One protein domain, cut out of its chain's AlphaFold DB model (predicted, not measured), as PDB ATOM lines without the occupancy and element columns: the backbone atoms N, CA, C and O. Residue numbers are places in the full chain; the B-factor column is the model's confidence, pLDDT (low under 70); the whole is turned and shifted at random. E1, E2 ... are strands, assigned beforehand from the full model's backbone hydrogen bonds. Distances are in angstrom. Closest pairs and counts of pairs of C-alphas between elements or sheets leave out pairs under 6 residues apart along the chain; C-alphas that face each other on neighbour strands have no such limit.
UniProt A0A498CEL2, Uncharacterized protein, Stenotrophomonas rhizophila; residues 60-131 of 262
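AT A GLANCE: This is residues 60 to 131 of the 262 residues of an uncharacterized protein of Stenotrophomonas rhizophila (UniProt A0A498CEL2). Two small three-stranded sheets lie partly face to face as a sandwich, E4, E5 and E6 in one and E1, E2 and E3 in the other. They come together along one side, where the edge strands E1 and E4 run side by side, and are open on the other, where E3 and E6 are apart. The printed part has 72 residues with six named strands, E1 to E6 in chain order, and no named helix; its class is all strand. The sheet E4, E5, E6 is antiparallel in that order; the sheet E1, E2, E3, also in that order, is mixed. The whole is compact, with a radius of gyration of the C-alphas of 12.0 A and spans of 33 by 28 by 18 A.

HOW THE PARTS SIT: Start with E4, residues 101 to 110, which bends by 61 degrees at residue 105. It forms a hairpin with E5, residues 113 to 120, antiparallel at 163 degrees; look for N 105 and O 117, 2.9 A apart. E5 forms a hairpin with E6, residues 128 to 130, at 140 degrees, with N 128 and O 116 2.8 A apart. These three make a meander, each strand the antiparallel neighbour of the one before. In the other sheet, which is strongly twisted, E1, residues 60 to 65, forms a hairpin with E2, residues 68 to 73, antiparallel at 152 degrees, with N 63 and O 70 3.0 A apart. E2 is parallel to E3, residues 86 to 90, at 34 degrees, with N 87 and O 69 2.9 A apart. Between the sheets, E1 and E4 have 13 pairs of C-alphas within 8 A, the closest being those of Gly 61 and Ile 104, 5.3 A. The strands of one sheet stand at 30 degrees to those of the other.

IN THESE COORDINATES: Find C-alpha 101 at (-2.236, 23.130, -14.204); from there E4 runs 21.5 A to C-alpha 110 at (3.950, 19.947, 6.099). E5 measures 21.4 A and E6 5.9 A, ending at C-alpha 130, (4.811, 15.265, -2.077). E1 begins at C-alpha 60, (2.761, 27.560, -11.788), and measures 15.5 A; E2 measures 16.0 A and E3 13.5 A.

THE WHOLE: The two C-alphas farthest apart are those of Ala 82 and Ser 95, 35.1 A. The printed part has no cut. The link from E2 to E3, residues 74 to 85, is long. The chain changes sheets at the link from E3 to E4. Mean pLDDT of the printed part is 91.7; look at residues 81 to 84 for values under 70.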
ATOM      1  N   LYS A  60       3.723  26.879 -12.659       95.31
ATOM      2  CA  LYS A  60       2.761  27.560 -11.788       95.31
ATOM      3  C   LYS A  60       3.242  27.516 -10.343       95.31
ATOM      4  O   LYS A  60       3.854  26.536  -9.925       95.31
ATOM      5  N   GLY A  61       2.927  28.568  -9.588       94.00
ATOM      6  CA  GLY A  61       3.311  28.701  -8.184       94.00
ATOM      7  C   GLY A  61       4.825  28.745  -7.945       94.00
ATOM      8  O   GLY A  61       5.640  28.465  -8.821       94.00
ATOM      9  N   MET A  62       5.201  29.126  -6.727       93.38
ATOM     10  CA  MET A  62       6.580  29.044  -6.252       93.38
ATOM     11  C   MET A  62       6.589  29.000  -4.725       93.38
ATOM     12  O   MET A  62       5.926  29.818  -4.088       93.38
ATOM     13  N   CYS A  63       7.363  28.095  -4.128       94.56
ATOM     14  CA  CYS A  63       7.585  28.070  -2.680       94.56
ATOM     15  C   CYS A  63       9.043  27.757  -2.339       94.56
ATOM     16  O   CYS A  63       9.721  27.041  -3.070       94.56
ATOM     17  N   ALA A  64       9.534  28.266  -1.210       93.25
ATOM     18  CA  ALA A  64      10.850  27.893  -0.703       93.25
ATOM     19  C   ALA A  64      10.757  26.587   0.101       93.25
ATOM     20  O   ALA A  64       9.962  26.496   1.037       93.25
ATOM     21  N   TYR A  65      11.569  25.593  -0.246       92.44
ATOM     22  CA  TYR A  65      11.649  24.312   0.453       92.44
ATOM     23  C   TYR A  65      13.015  23.659   0.207       92.44
ATOM     24  O   TYR A  65      13.548  23.729  -0.897       92.44
ATOM     25  N   ASP A  66      13.593  23.058   1.252       87.81
ATOM     26  CA  ASP A  66      14.884  22.350   1.191       87.81
ATOM     27  C   ASP A  66      16.035  23.184   0.577       87.81
ATOM     28  O   ASP A  66      16.807  22.738  -0.269       87.81
ATOM     29  N   GLY A  67      16.102  24.472   0.942       89.19
ATOM     30  CA  GLY A  67      17.120  25.404   0.436       89.19
ATOM     31  C   GLY A  67      16.968  25.796  -1.041       89.19
ATOM     32  O   GLY A  67      17.819  26.515  -1.567       89.19
ATOM     33  N   LYS A  68      15.886  25.370  -1.705       90.56
ATOM     34  CA  LYS A  68      15.570  25.680  -3.103       90.56
ATOM     35  C   LYS A  68      14.211  26.368  -3.238       90.56
ATOM     36  O   LYS A  68      13.388  26.376  -2.326       90.56
ATOM     37  N   LEU A  69      13.983  26.961  -4.402       92.81
ATOM     38  CA  LEU A  69      12.688  27.442  -4.863       92.81
ATOM     39  C   LEU A  69      12.051  26.348  -5.712       92.81
ATOM     40  O   LEU A  69      12.580  25.980  -6.757       92.81
ATOM     41  N   ILE A  70      10.925  25.828  -5.254       93.31
ATOM     42  CA  ILE A  70      10.180  24.782  -5.936       93.31
ATOM     43  C   ILE A  70       9.081  25.432  -6.766       93.31
ATOM     44  O   ILE A  70       8.315  26.248  -6.249       93.31
ATOM     45  N   VAL A  71       9.026  25.079  -8.045       94.56
ATOM     46  CA  VAL A  71       7.971  25.467  -8.989       94.56
ATOM     47  C   VAL A  71       7.229  24.220  -9.455       94.56
ATOM     48  O   VAL A  71       7.787  23.126  -9.435       94.56
ATOM     49  N   PHE A  72       5.975  24.365  -9.878       95.06
ATOM     50  CA  PHE A  72       5.119  23.221 -10.191       95.06
ATOM     51  C   PHE A  72       4.719  23.204 -11.661       95.06
ATOM     52  O   PHE A  72       4.522  24.249 -12.275       95.06
ATOM     53  N   SER A  73       4.578  22.017 -12.239       94.69
ATOM     54  CA  SER A  73       4.115  21.824 -13.619       94.69
ATOM     55  C   SER A  73       3.385  20.486 -13.752       94.69
ATOM     56  O   SER A  73       3.545  19.623 -12.901       94.69
ATOM     57  N   HIS A  74       2.596  20.296 -14.810       93.12
ATOM     58  CA  HIS A  74       1.960  18.999 -15.112       93.12
ATOM     59  C   HIS A  74       2.836  18.083 -15.982       93.12
ATOM     60  O   HIS A  74       2.487  16.943 -16.246       93.12
ATOM     61  N   VAL A  75       3.976  18.581 -16.461       90.56
ATOM     62  CA  VAL A  75       4.918  17.838 -17.303       90.56
ATOM     63  C   VAL A  75       6.328  18.215 -16.908       90.56
ATOM     64  O   VAL A  75       6.586  19.373 -16.602       90.56
ATOM     65  N   THR A  76       7.262  17.273 -16.971       88.50
ATOM     66  CA  THR A  76       8.660  17.528 -16.617       88.50
ATOM     67  C   THR A  76       9.219  18.732 -17.373       88.50
ATOM     68  O   THR A  76       9.238  18.767 -18.605       88.50
ATOM     69  N   ARG A  77       9.697  19.731 -16.623       88.75
ATOM     70  CA  ARG A  77      10.344  20.924 -17.172       88.75
ATOM     71  C   ARG A  77      11.819  20.945 -16.817       88.75
ATOM     72  O   ARG A  77      12.199  20.841 -15.654       88.75
ATOM     73  N   THR A  78      12.656  21.141 -17.829       86.50
ATOM     74  CA  THR A  78      14.082  21.387 -17.624       86.50
ATOM     75  C   THR A  78      14.272  22.823 -17.155       86.50
ATOM     76  O   THR A  78      14.038  23.771 -17.905       86.50
ATOM     77  N   ILE A  79      14.703  22.985 -15.907       85.56
ATOM     78  CA  ILE A  79      15.136  24.280 -15.393       85.56
ATOM     79  C   ILE A  79      16.529  24.592 -15.965       85.56
ATOM     80  O   ILE A  79      17.392  23.709 -15.970       85.56
ATOM     81  N   PRO A  80      16.780  25.818 -16.462       80.75
ATOM     82  CA  PRO A  80      18.091  26.196 -16.975       80.75
ATOM     83  C   PRO A  80      19.207  25.935 -15.956       80.75
ATOM     84  O   PRO A  80      19.104  26.342 -14.800       80.75
ATOM     85  N   ALA A  81      20.317  25.332 -16.395       68.75
ATOM     86  CA  ALA A  81      21.443  24.963 -15.525       68.75
ATOM     87  C   ALA A  81      22.062  26.154 -14.760       68.75
ATOM     88  O   ALA A  81      22.658  25.975 -13.702       68.75
ATOM     89  N   ALA A  82      21.865  27.383 -15.252       63.88
ATOM     90  CA  ALA A  82      22.247  28.619 -14.565       63.88
ATOM     91  C   ALA A  82      21.463  28.880 -13.256       63.88
ATOM     92  O   ALA A  82      21.740  29.852 -12.556       63.88
ATOM     93  N   SER A  83      20.473  28.044 -12.928       69.81
ATOM     94  CA  SER A  83      19.523  28.229 -11.828       69.81
ATOM     95  C   SER A  83      19.503  27.049 -10.844       69.81
ATOM     96  O   SER A  83      18.442  26.470 -10.621       69.81
ATOM     97  N   PRO A  84      20.627  26.695 -10.187       69.94
ATOM     98  CA  PRO A  84      20.667  25.562  -9.250       69.94
ATOM     99  C   PRO A  84      19.771  25.766  -8.017       69.94
ATOM    100  O   PRO A  84      19.520  24.834  -7.258       69.94
ATOM    101  N   THR A  85      19.290  26.995  -7.808       86.81
ATOM    102  CA  THR A  85      18.384  27.362  -6.722       86.81
ATOM    103  C   THR A  85      16.922  27.062  -7.028       86.81
ATOM    104  O   THR A  85      16.106  27.267  -6.140       86.81
ATOM    105  N   VAL A  86      16.565  26.667  -8.256       90.88
ATOM    106  CA  VAL A  86      15.179  26.388  -8.654       90.88
ATOM    107  C   VAL A  86      15.042  24.927  -9.068       90.88
ATOM    108  O   VAL A  86      15.860  24.411  -9.824       90.88
ATOM    109  N   GLU A  87      13.993  24.271  -8.595       89.12
ATOM    110  CA  GLU A  87      13.646  22.898  -8.947       89.12
ATOM    111  C   GLU A  87      12.176  22.827  -9.367       89.12
ATOM    112  O   GLU A  87      11.346  23.579  -8.858       89.12
ATOM    113  N   CYS A  88      11.861  21.957 -10.330       90.94
ATOM    114  CA  CYS A  88      10.500  21.773 -10.815       90.94
ATOM    115  C   CYS A  88       9.947  20.434 -10.341       90.94
ATOM    116  O   CYS A  88      10.491  19.390 -10.692       90.94
ATOM    117  N   GLU A  89       8.831  20.478  -9.625       91.50
ATOM    118  CA  GLU A  89       8.052  19.296  -9.274       91.50
ATOM    119  C   GLU A  89       6.911  19.097 -10.277       91.50
ATOM    120  O   GLU A  89       6.369  20.057 -10.849       91.50
ATOM    121  N   VAL A  90       6.566  17.833 -10.512       92.50
ATOM    122  CA  VAL A  90       5.506  17.434 -11.445       92.50
ATOM    123  C   VAL A  90       4.255  17.055 -10.653       92.50
ATOM    124  O   VAL A  90       4.336  16.279  -9.707       92.50
ATOM    125  N   LEU A  91       3.102  17.598 -11.041       93.06
ATOM    126  CA  LEU A  91       1.791  17.340 -10.444       93.06
ATOM    127  C   LEU A  91       0.831  16.853 -11.529       93.06
ATOM    128  O   LEU A  91       0.443  17.626 -12.403       93.06
ATOM    129  N   ASN A  92       0.413  15.593 -11.440       92.06
ATOM    130  CA  ASN A  92      -0.481  14.976 -12.420       92.06
ATOM    131  C   ASN A  92      -1.888  14.842 -11.861       92.06
ATOM    132  O   ASN A  92      -2.052  14.435 -10.716       92.06
ATOM    133  N   HIS A  93      -2.903  15.105 -12.680       93.69
ATOM    134  CA  HIS A  93      -4.290  14.895 -12.275       93.69
ATOM    135  C   HIS A  93      -4.568  13.394 -12.066       93.69
ATOM    136  O   HIS A  93      -4.212  12.593 -12.936       93.69
ATOM    137  N   PRO A  94      -5.262  12.981 -10.986       91.25
ATOM    138  CA  PRO A  94      -5.363  11.565 -10.611       91.25
ATOM    139  C   PRO A  94      -6.073  10.679 -11.641       91.25
ATOM    140  O   PRO A  94      -5.798   9.486 -11.728       91.25
ATOM    141  N   SER A  95      -6.997  11.251 -12.417       92.44
ATOM    142  CA  SER A  95      -7.773  10.530 -13.438       92.44
ATOM    143  C   SER A  95      -7.495  10.957 -14.883       92.44
ATOM    144  O   SER A  95      -7.965  10.286 -15.798       92.44
ATOM    145  N   ILE A  96      -6.758  12.053 -15.116       92.50
ATOM    146  CA  ILE A  96      -6.526  12.612 -16.463       92.50
ATOM    147  C   ILE A  96      -5.061  13.071 -16.565       92.50
ATOM    148  O   ILE A  96      -4.779  14.253 -16.400       92.50
ATOM    149  N   PRO A  97      -4.113  12.152 -16.809       81.06
ATOM    150  CA  PRO A  97      -2.683  12.384 -16.586       81.06
ATOM    151  C   PRO A  97      -2.087  13.631 -17.261       81.06
ATOM    152  O   PRO A  97      -1.214  14.261 -16.678       81.06
ATOM    153  N   ASP A  98      -2.598  14.027 -18.431       89.00
ATOM    154  CA  ASP A  98      -2.086  15.164 -19.211       89.00
ATOM    155  C   ASP A  98      -2.834  16.488 -18.957       89.00
ATOM    156  O   ASP A  98      -2.674  17.458 -19.702       89.00
ATOM    157  N   MET A  99      -3.689  16.552 -17.932       94.62
ATOM    158  CA  MET A  99      -4.458  17.757 -17.617       94.62
ATOM    159  C   MET A  99      -3.529  18.906 -17.174       94.62
ATOM    160  O   MET A  99      -2.819  18.764 -16.174       94.62
ATOM    161  N   PRO A 100      -3.555  20.077 -17.842       95.38
ATOM    162  CA  PRO A 100      -2.706  21.199 -17.462       95.38
ATOM    163  C   PRO A 100      -3.055  21.783 -16.091       95.38
ATOM    164  O   PRO A 100      -4.222  21.846 -15.701       95.38
ATOM    165  N   LEU A 101      -2.041  22.304 -15.397       95.94
ATOM    166  CA  LEU A 101      -2.236  23.130 -14.204       95.94
ATOM    167  C   LEU A 101      -2.780  24.510 -14.585       95.94
ATOM    168  O   LEU A 101      -2.222  25.200 -15.445       95.94
ATOM    169  N   LYS A 102      -3.824  24.943 -13.883       96.62
ATOM    170  CA  LYS A 102      -4.365  26.298 -13.966       96.62
ATOM    171  C   LYS A 102      -3.642  27.223 -12.991       96.62
ATOM    172  O   LYS A 102      -3.048  28.213 -13.437       96.62
ATOM    173  N   ASP A 103      -3.636  26.869 -11.706       97.06
ATOM    174  CA  ASP A 103      -2.996  27.644 -10.640       97.06
ATOM    175  C   ASP A 103      -2.611  26.779  -9.422       97.06
ATOM    176  O   ASP A 103      -2.989  25.612  -9.329       97.06
ATOM    177  N   ILE A 104      -1.844  27.348  -8.488       97.75
ATOM    178  CA  ILE A 104      -1.495  26.740  -7.198       97.75
ATOM    179  C   ILE A 104      -2.069  27.606  -6.077       97.75
ATOM    180  O   ILE A 104      -1.581  28.705  -5.822       97.75
ATOM    181  N   HIS A 105      -3.077  27.101  -5.364       97.38
ATOM    182  CA  HIS A 105      -3.710  27.833  -4.264       97.38
ATOM    183  C   HIS A 105      -2.850  27.863  -3.002       97.38
ATOM    184  O   HIS A 105      -2.868  28.836  -2.249       97.38
ATOM    185  N   PHE A 106      -2.104  26.786  -2.754       97.12
ATOM    186  CA  PHE A 106      -1.226  26.673  -1.599       97.12
ATOM    187  C   PHE A 106      -0.042  25.761  -1.905       97.12
ATOM    188  O   PHE A 106      -0.209  24.717  -2.533       97.12
ATOM    189  N   ALA A 107       1.137  26.135  -1.413       97.00
ATOM    190  CA  ALA A 107       2.319  25.284  -1.384       97.00
ATOM    191  C   ALA A 107       3.167  25.628  -0.152       97.00
ATOM    192  O   ALA A 107       3.553  26.784   0.037       97.00
ATOM    193  N   GLY A 108       3.468  24.633   0.681       95.12
ATOM    194  CA  GLY A 108       4.301  24.839   1.864       95.12
ATOM    195  C   GLY A 108       4.712  23.541   2.559       95.12
ATOM    196  O   GLY A 108       4.126  22.490   2.296       95.12
ATOM    197  N   PRO A 109       5.728  23.589   3.437       93.69
ATOM    198  CA  PRO A 109       6.174  22.421   4.183       93.69
ATOM    199  C   PRO A 109       5.104  21.942   5.174       93.69
ATOM    200  O   PRO A 109       4.543  22.728   5.936       93.69
ATOM    201  N   PHE A 110       4.869  20.634   5.202       93.69
ATOM    202  CA  PHE A 110       3.950  19.947   6.099       93.69
ATOM    203  C   PHE A 110       4.455  18.527   6.392       93.69
ATOM    204  O   PHE A 110       4.644  17.713   5.486       93.69
ATOM    205  N   LEU A 111       4.684  18.230   7.677       92.06
ATOM    206  CA  LEU A 111       5.175  16.928   8.161       92.06
ATOM    207  C   LEU A 111       6.437  16.425   7.433       92.06
ATOM    208  O   LEU A 111       6.564  15.247   7.117       92.06
ATOM    209  N   GLY A 112       7.374  17.335   7.159       88.94
ATOM    210  CA  GLY A 112       8.658  17.011   6.533       88.94
ATOM    211  C   GLY A 112       8.659  17.048   5.004       88.94
ATOM    212  O   GLY A 112       9.740  17.118   4.434       88.94
ATOM    213  N   TYR A 113       7.499  17.113   4.346       91.75
ATOM    214  CA  TYR A 113       7.367  17.167   2.883       91.75
ATOM    215  C   TYR A 113       6.562  18.382   2.417       91.75
ATOM    216  O   TYR A 113       6.100  19.170   3.237       91.75
ATOM    217  N   LEU A 114       6.404  18.574   1.108       93.31
ATOM    218  CA  LEU A 114       5.562  19.647   0.577       93.31
ATOM    219  C   LEU A 114       4.095  19.230   0.564       93.31
ATOM    220  O   LEU A 114       3.744  18.177   0.040       93.31
ATOM    221  N   TYR A 115       3.236  20.093   1.088       95.75
ATOM    222  CA  TYR A 115       1.798  20.024   0.886       95.75
ATOM    223  C   TYR A 115       1.383  21.071  -0.140       95.75
ATOM    224  O   TYR A 115       1.683  22.260   0.020       95.75
ATOM    225  N   VAL A 116       0.728  20.617  -1.206       96.69
ATOM    226  CA  VAL A 116       0.414  21.433  -2.379       96.69
ATOM    227  C   VAL A 116      -1.042  21.242  -2.774       96.69
ATOM    228  O   VAL A 116      -1.542  20.119  -2.821       96.69
ATOM    229  N   VAL A 117      -1.711  22.350  -3.077       97.50
ATOM    230  CA  VAL A 117      -3.110  22.384  -3.511       97.50
ATOM    231  C   VAL A 117      -3.175  23.012  -4.908       97.50
ATOM    232  O   VAL A 117      -3.286  24.238  -5.019       97.50
ATOM    233  N   PRO A 118      -3.020  22.211  -5.980       97.19
ATOM    234  CA  PRO A 118      -3.184  22.670  -7.353       97.19
ATOM    235  C   PRO A 118      -4.652  22.704  -7.792       97.19
ATOM    236  O   PRO A 118      -5.446  21.835  -7.425       97.19
ATOM    237  N   GLU A 119      -4.961  23.663  -8.658       97.62
ATOM    238  CA  GLU A 119      -6.152  23.691  -9.507       97.62
ATOM    239  C   GLU A 119      -5.756  23.285 -10.931       97.62
ATOM    240  O   GLU A 119      -4.802  23.822 -11.507       97.62
ATOM    241  N   PHE A 120      -6.497  22.354 -11.520       97.50
ATOM    242  CA  PHE A 120      -6.305  21.906 -12.895       97.50
ATOM    243  C   PHE A 120      -7.189  22.688 -13.877       97.50
ATOM    244  O   PHE A 120      -8.109  23.407 -13.490       97.50
ATOM    245  N   ALA A 121      -6.910  22.583 -15.177       96.88
ATOM    246  CA  ALA A 121      -7.608  23.350 -16.214       96.88
ATOM    247  C   ALA A 121      -9.127  23.097 -16.271       96.88
ATOM    248  O   ALA A 121      -9.877  23.980 -16.686       96.88
ATOM    249  N   ASN A 122      -9.585  21.925 -15.825       96.50
ATOM    250  CA  ASN A 122     -11.003  21.586 -15.681       96.50
ATOM    251  C   ASN A 122     -11.669  22.184 -14.424       96.50
ATOM    252  O   ASN A 122     -12.877  22.038 -14.265       96.50
ATOM    253  N   GLY A 123     -10.913  22.873 -13.564       96.88
ATOM    254  CA  GLY A 123     -11.386  23.441 -12.301       96.88
ATOM    255  C   GLY A 123     -11.312  22.478 -11.115       96.88
ATOM    256  O   GLY A 123     -11.671  22.873 -10.006       96.88
ATOM    257  N   ASP A 124     -10.842  21.244 -11.316       97.69
ATOM    258  CA  ASP A 124     -10.688  20.297 -10.218       97.69
ATOM    259  C   ASP A 124      -9.511  20.699  -9.326       97.69
ATOM    260  O   ASP A 124      -8.433  21.074  -9.799       97.69
ATOM    261  N   VAL A 125      -9.725  20.585  -8.017       97.31
ATOM    262  CA  VAL A 125      -8.736  20.896  -6.987       97.31
ATOM    263  C   VAL A 125      -8.434  19.631  -6.205       97.31
ATOM    264  O   VAL A 125      -9.337  18.946  -5.726       97.31
ATOM    265  N   PHE A 126      -7.150  19.338  -6.051       96.56
ATOM    266  CA  PHE A 126      -6.687  18.176  -5.299       96.56
ATOM    267  C   PHE A 126      -5.665  18.581  -4.249       96.56
ATOM    268  O   PHE A 126      -5.142  19.691  -4.245       96.56
ATOM    269  N   HIS A 127      -5.388  17.653  -3.344       95.50
ATOM    270  CA  HIS A 127      -4.456  17.836  -2.246       95.50
ATOM    271  C   HIS A 127      -3.316  16.840  -2.417       95.50
ATOM    272  O   HIS A 127      -3.546  15.632  -2.429       95.50
ATOM    273  N   TYR A 128      -2.096  17.350  -2.544       94.06
ATOM    274  CA  TYR A 128      -0.897  16.537  -2.694       94.06
ATOM    275  C   TYR A 128      -0.022  16.675  -1.466       94.06
ATOM    276  O   TYR A 128       0.217  17.776  -0.972       94.06
ATOM    277  N   TRP A 129       0.498  15.541  -1.018       93.69
ATOM    278  CA  TRP A 129       1.585  15.471  -0.061       93.69
ATOM    279  C   TRP A 129       2.771  14.814  -0.763       93.69
ATOM    280  O   TRP A 129       2.767  13.614  -1.031       93.69
ATOM    281  N   LEU A 130       3.728  15.641  -1.175       91.19
ATOM    282  CA  LEU A 130       4.811  15.265  -2.077       91.19
ATOM    283  C   LEU A 130       5.961  14.643  -1.295       91.19
ATOM    284  O   LEU A 130       6.945  15.314  -0.967       91.19
ATOM    285  N   GLU A 131       5.834  13.355  -0.987       89.50
ATOM    286  CA  GLU A 131       6.939  12.604  -0.404       89.50
ATOM    287  C   GLU A 131       8.125  12.574  -1.389       89.50
ATOM    288  O   GLU A 131       7.993  12.124  -2.528       89.50
TER     289      GLU A 131